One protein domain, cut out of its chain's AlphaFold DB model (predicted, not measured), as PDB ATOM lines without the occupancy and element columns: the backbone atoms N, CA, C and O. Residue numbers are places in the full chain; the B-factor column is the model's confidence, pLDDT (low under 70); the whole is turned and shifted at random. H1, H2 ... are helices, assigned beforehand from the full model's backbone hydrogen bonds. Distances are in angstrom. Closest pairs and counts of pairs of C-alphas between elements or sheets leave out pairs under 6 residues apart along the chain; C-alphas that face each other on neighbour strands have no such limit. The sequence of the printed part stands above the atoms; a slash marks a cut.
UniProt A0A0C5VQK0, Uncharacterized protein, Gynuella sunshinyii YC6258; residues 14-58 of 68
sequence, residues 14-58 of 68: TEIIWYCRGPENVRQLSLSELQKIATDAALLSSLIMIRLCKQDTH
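This is residues 14 to 58 of the 68 residues of an uncharacterized protein of Gynuella sunshinyii YC6258 (UniProt A0A0C5VQK0). A long single helix, H2, makes the length of the domain, and a short helix, H1, sits at its first end, the two meeting at a corner with a looped link, residues 22 to 30, between them. Most of H2 sticks out from this small head as a free arm, residues 39 to 58 standing free, of which 39 to 55 belong to H2. The printed part has 45 residues with two named helices, H1 then H2, and no named strand; its class is all helix. It is extended, with a radius of gyration of the C-alphas of 14.9 A, and spans 46 by 18 by 15 A.

H1 is residues 14 to 21, 10.8 A from first to last C-alpha, and begins at C-alpha 14 at (23.051, -3.588, 44.692). H2 is residues 31 to 55, 36.3 A from first to last C-alpha. It runs from C-alpha 31 at (13.051, -0.881, 41.330) to C-alpha 55 at (8.539, -33.565, 56.503).

H1 and H2 touch, with 6 pairs of C-alphas within 8 A. Their closest C-alphas, those of Cys 20 and Leu 31, are 6.0 A apart. H2 touches H1 with residues 31 to 35 alone. Their lines stand at a steep tilt of 51 degrees, and they run opposite ways. The centres of the two helices are 18.9 A apart. In H1 and H2 every O i to N i+4 pair is within hydrogen-bond range.

The two C-alphas farthest apart, those of Pro 23 and His 58, are 46.1 A from each other. The printed part has no cut, and the link from H1 to H2, of 9 residues, is short. The mean pLDDT of the printed part is 83.7, and residues 55 to 58 are under 70.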
ATOM      1  N   THR A  14      22.139  -3.863  45.807       86.75
ATOM      2  CA  THR A  14      23.051  -3.588  44.692       86.75
ATOM      3  C   THR A  14      22.773  -4.460  43.475       86.75
ATOM      4  O   THR A  14      22.756  -3.942  42.361       86.75
ATOM      5  N   GLU A  15      22.511  -5.755  43.662       85.19
ATOM      6  CA  GLU A  15      22.174  -6.668  42.562       85.19
ATOM      7  C   GLU A  15      20.807  -6.329  41.959       85.19
ATOM      8  O   GLU A  15      20.659  -6.338  40.740       85.19
ATOM      9  N   ILE A  16      19.831  -5.941  42.787       86.81
ATOM     10  CA  ILE A  16      18.509  -5.500  42.317       86.81
ATOM     11  C   ILE A  16      18.632  -4.214  41.486       86.81
ATOM     12  O   ILE A  16      18.014  -4.104  40.428       86.81
ATOM     13  N   ILE A  17      19.464  -3.257  41.910       89.38
ATOM     14  CA  ILE A  17      19.726  -2.024  41.149       89.38
ATOM     15  C   ILE A  17      20.420  -2.332  39.818       89.38
ATOM     16  O   ILE A  17      20.037  -1.774  38.787       89.38
ATOM     17  N   TRP A  18      21.423  -3.214  39.831       89.62
ATOM     18  CA  TRP A  18      22.123  -3.645  38.622       89.62
ATOM     19  C   TRP A  18      21.180  -4.322  37.634       89.62
ATOM     20  O   TRP A  18      21.156  -3.940  36.467       89.62
ATOM     21  N   TYR A  19      20.351  -5.251  38.111       88.12
ATOM     22  CA  TYR A  19      19.345  -5.907  37.286       88.12
ATOM     23  C   TYR A  19      18.346  -4.896  36.721       88.12
ATOM     24  O   TYR A  19      18.106  -4.879  35.520       88.12
ATOM     25  N   CYS A  20      17.828  -3.988  37.557       89.25
ATOM     26  CA  CYS A  20      16.853  -2.970  37.157       89.25
ATOM     27  C   CYS A  20      17.336  -2.101  35.986       89.25
ATOM     28  O   CYS A  20      16.521  -1.706  35.151       89.25
ATOM     29  N   ARG A  21      18.639  -1.792  35.939       89.88
ATOM     30  CA  ARG A  21      19.280  -0.975  34.894       89.88
ATOM     31  C   ARG A  21      19.868  -1.795  33.745       89.88
ATOM     32  O   ARG A  21      20.284  -1.217  32.744       89.88
ATOM     33  N   GLY A  22      19.964  -3.107  33.914       88.31
ATOM     34  CA  GLY A  22      20.587  -4.005  32.960       88.31
ATOM     35  C   GLY A  22      19.661  -4.361  31.795       88.31
ATOM     36  O   GLY A  22      18.438  -4.242  31.900       88.31
ATOM     37  N   PRO A  23      20.232  -4.873  30.693       88.56
ATOM     38  CA  PRO A  23      19.453  -5.375  29.560       88.56
ATOM     39  C   PRO A  23      18.591  -6.597  29.925       88.56
ATOM     40  O   PRO A  23      17.674  -6.949  29.189       88.56
ATOM     41  N   GLU A  24      18.860  -7.234  31.068       85.88
ATOM     42  CA  GLU A  24      18.110  -8.385  31.576       85.88
ATOM     43  C   GLU A  24      16.729  -8.013  32.132       85.88
ATOM     44  O   GLU A  24      15.844  -8.866  32.214       85.88
ATOM     45  N   ASN A  25      16.486  -6.734  32.443       86.81
ATOM     46  CA  ASN A  25      15.160  -6.246  32.814       86.81
ATOM     47  C   ASN A  25      14.256  -6.086  31.580       86.81
ATOM     48  O   ASN A  25      13.760  -5.004  31.269       86.81
ATOM     49  N   VAL A  26      14.010  -7.195  30.880       85.62
ATOM     50  CA  VAL A  26      13.203  -7.258  29.649       85.62
ATOM     51  C   VAL A  26      11.783  -6.733  29.876       85.62
ATOM     52  O   VAL A  26      11.159  -6.174  28.978       85.62
ATOM     53  N   ARG A  27      11.270  -6.887  31.099       87.56
ATOM     54  CA  ARG A  27       9.936  -6.430  31.506       87.56
ATOM     55  C   ARG A  27       9.893  -4.964  31.941       87.56
ATOM     56  O   ARG A  27       8.819  -4.502  32.304       87.56
ATOM     57  N   GLN A  28      11.031  -4.262  31.919       90.19
ATOM     58  CA  GLN A  28      11.170  -2.862  32.342       90.19
ATOM     59  C   GLN A  28      10.550  -2.590  33.720       90.19
ATOM     60  O   GLN A  28       9.955  -1.543  33.960       90.19
ATOM     61  N   LEU A  29      10.684  -3.554  34.632       89.31
ATOM     62  CA  LEU A  29      10.139  -3.451  35.978       89.31
ATOM     63  C   LEU A  29      10.846  -2.334  36.738       89.31
ATOM     64  O   LEU A  29      12.071  -2.186  36.657       89.31
ATOM     65  N   SER A  30      10.075  -1.574  37.505       93.19
ATOM     66  CA  SER A  30      10.609  -0.567  38.411       93.19
ATOM     67  C   SER A  30      11.393  -1.211  39.556       93.19
ATOM     68  O   SER A  30      11.188  -2.372  39.925       93.19
ATOM     69  N   LEU A  31      12.267  -0.422  40.185       90.12
ATOM     70  CA  LEU A  31      13.051  -0.881  41.330       90.12
ATOM     71  C   LEU A  31      12.158  -1.393  42.473       90.12
ATOM     72  O   LEU A  31      12.469  -2.418  43.076       90.12
ATOM     73  N   SER A  32      11.031  -0.724  42.744       90.81
ATOM     74  CA  SER A  32      10.089  -1.147  43.788       90.81
ATOM     75  C   SER A  32       9.405  -2.473  43.464       90.81
ATOM     76  O   SER A  32       9.191  -3.289  44.359       90.81
ATOM     77  N   GLU A  33       9.073  -2.717  42.193       91.06
ATOM     78  CA  GLU A  33       8.476  -3.987  41.765       91.06
ATOM     79  C   GLU A  33       9.477  -5.133  41.891       91.06
ATOM     80  O   GLU A  33       9.139  -6.189  42.423       91.06
ATOM     81  N   LEU A  34      10.727  -4.907  41.479       89.19
ATOM     82  CA  LEU A  34      11.804  -5.884  41.623       89.19
ATOM     83  C   LEU A  34      12.085  -6.212  43.092       89.19
ATOM     84  O   LEU A  34      12.220  -7.382  43.442       89.19
ATOM     85  N   GLN A  35      12.108  -5.203  43.968       89.62
ATOM     86  CA  GLN A  35      12.261  -5.406  45.410       89.62
ATOM     87  C   GLN A  35      11.116  -6.229  46.000       89.62
ATOM     88  O   GLN A  35      11.359  -7.137  46.800       89.62
ATOM     89  N   LYS A  36       9.874  -5.946  45.592       90.06
ATOM     90  CA  LYS A  36       8.708  -6.713  46.030       90.06
ATOM     91  C   LYS A  36       8.817  -8.173  45.594       90.06
ATOM     92  O   LYS A  36       8.742  -9.057  46.438       90.06
ATOM     93  N   ILE A  37       9.097  -8.423  44.313       89.19
ATOM     94  CA  ILE A  37       9.240  -9.780  43.761       89.19
ATOM     95  C   ILE A  37      10.371 -10.545  44.455       89.19
ATOM     96  O   ILE A  37      10.185 -11.697  44.841       89.19
ATOM     97  N   ALA A  38      11.532  -9.915  44.649       86.75
ATOM     98  CA  ALA A  38      12.664 -10.540  45.327       86.75
ATOM     99  C   ALA A  38      12.330 -10.910  46.782       86.75
ATOM    100  O   ALA A  38      12.740 -11.967  47.266       86.75
ATOM    101  N   THR A  39      11.561 -10.064  47.471       86.94
ATOM    102  CA  THR A  39      11.117 -10.308  48.850       86.94
ATOM    103  C   THR A  39      10.088 -11.434  48.913       86.94
ATOM    104  O   THR A  39      10.239 -12.356  49.715       86.94
ATOM    105  N   ASP A  40       9.088 -11.408  48.031       88.12
ATOM    106  CA  ASP A  40       8.053 -12.440  47.940       88.12
ATOM    107  C   ASP A  40       8.670 -13.809  47.612       88.12
ATOM    108  O   ASP A  40       8.340 -14.813  48.246       88.12
ATOM    109  N   ALA A  41       9.633 -13.846  46.687       86.31
ATOM    110  CA  ALA A  41      10.380 -15.054  46.354       86.31
ATOM    111  C   ALA A  41      11.184 -15.577  47.555       86.31
ATOM    112  O   ALA A  41      11.111 -16.764  47.868       86.31
ATOM    113  N   ALA A  42      11.895 -14.704  48.279       85.31
ATOM    114  CA  ALA A  42      12.666 -15.096  49.460       85.31
ATOM    115  C   ALA A  42      11.772 -15.678  50.571       85.31
ATOM    116  O   ALA A  42      12.124 -16.681  51.204       85.31
ATOM    117  N   LEU A  43      10.595 -15.082  50.786       85.81
ATOM    118  CA  LEU A  43       9.592 -15.572  51.732       85.81
ATOM    119  C   LEU A  43       9.042 -16.938  51.312       85.81
ATOM    120  O   LEU A  43       8.996 -17.859  52.129       85.81
ATOM    121  N   LEU A  44       8.674 -17.094  50.039       86.81
ATOM    122  CA  LEU A  44       8.134 -18.344  49.509       86.81
ATOM    123  C   LEU A  44       9.158 -19.482  49.598       86.81
ATOM    124  O   LEU A  44       8.835 -20.558  50.105       86.81
ATOM    125  N   SER A  45      10.404 -19.234  49.187       84.44
ATOM    126  CA  SER A  45      11.505 -20.194  49.321       84.44
ATOM    127  C   SER A  45      11.721 -20.600  50.777       84.44
ATOM    128  O   SER A  45      11.887 -21.784  51.073       84.44
ATOM    129  N   SER A  46      11.646 -19.641  51.705       83.81
ATOM    130  CA  SER A  46      11.798 -19.921  53.134       83.81
ATOM    131  C   SER A  46      10.657 -20.786  53.679       83.81
ATOM    132  O   SER A  46      10.898 -21.748  54.407       83.81
ATOM    133  N   LEU A  47       9.410 -20.505  53.290       84.69
ATOM    134  CA  LEU A  47       8.244 -21.305  53.681       84.69
ATOM    135  C   LEU A  47       8.322 -22.740  53.155       84.69
ATOM    136  O   LEU A  47       8.008 -23.679  53.889       84.69
ATOM    137  N   ILE A  48       8.742 -22.918  51.901       85.12
ATOM    138  CA  ILE A  48       8.938 -24.243  51.303       85.12
ATOM    139  C   ILE A  48      10.017 -25.005  52.071       85.12
ATOM    140  O   ILE A  48       9.784 -26.145  52.464       85.12
ATOM    141  N   MET A  49      11.151 -24.368  52.361       82.88
ATOM    142  CA  MET A  49      12.238 -25.001  53.106       82.88
ATOM    143  C   MET A  49      11.797 -25.428  54.513       82.88
ATOM    144  O   MET A  49      12.068 -26.551  54.927       82.88
ATOM    145  N   ILE A  50      11.029 -24.592  55.225       82.69
ATOM    146  CA  ILE A  50      10.438 -24.960  56.525       82.69
ATOM    147  C   ILE A  50       9.529 -26.187  56.390       82.69
ATOM    148  O   ILE A  50       9.559 -27.070  57.246       82.69
ATOM    149  N   ARG A  51       8.703 -26.251  55.338       81.81
ATOM    150  CA  ARG A  51       7.819 -27.401  55.097       81.81
ATOM    151  C   ARG A  51       8.612 -28.676  54.825       81.81
ATOM    152  O   ARG A  51       8.276 -29.699  55.410       81.81
ATOM    153  N   LEU A  52       9.665 -28.600  54.011       79.44
ATOM    154  CA  LEU A  52      10.547 -29.734  53.723       79.44
ATOM    155  C   LEU A  52      11.244 -30.230  54.998       79.44
ATOM    156  O   LEU A  52      11.141 -31.406  55.328       79.44
ATOM    157  N   CYS A  53      11.824 -29.332  55.800       78.19
ATOM    158  CA  CYS A  53      12.452 -29.717  57.069       78.19
ATOM    159  C   CYS A  53      11.466 -30.347  58.072       78.19
ATOM    160  O   CYS A  53      11.865 -31.184  58.875       78.19
ATOM    161  N   LYS A  54      10.181 -29.961  58.045       70.12
ATOM    162  CA  LYS A  54       9.139 -30.591  58.876       70.12
ATOM    163  C   LYS A  54       8.706 -31.968  58.362       70.12
ATOM    164  O   LYS A  54       8.253 -32.784  59.163       70.12
ATOM    165  N   GLN A  55       8.827 -32.240  57.062       60.09
ATOM    166  CA  GLN A  55       8.539 -33.565  56.503       60.09
ATOM    167  C   GLN A  55       9.587 -34.598  56.929       60.09
ATOM    168  O   GLN A  55       9.213 -35.714  57.282       60.09
ATOM    169  N   ASP A  56      10.859 -34.206  57.024       56.12
ATOM    170  CA  ASP A  56      11.935 -35.092  57.491       56.12
ATOM    171  C   ASP A  56      11.814 -35.474  58.980       56.12
ATOM    172  O   ASP A  56      12.386 -36.469  59.422       56.12
ATOM    173  N   THR A  57      11.033 -34.727  59.770       54.03
ATOM    174  CA  THR A  57      10.727 -35.078  61.170       54.03
ATOM    175  C   THR A  57       9.569 -36.060  61.345       54.03
ATOM    176  O   THR A  57       9.222 -36.363  62.486       54.03
ATOM    177  N   HIS A  58       8.979 -36.595  60.270       44.78
ATOM    178  CA  HIS A  58       8.082 -37.741  60.394       44.78
ATOM    179  C   HIS A  58       8.884 -39.034  60.173       44.78
ATOM    180  O   HIS A  58       9.091 -39.438  59.029       44.78
TER     181      HIS A  58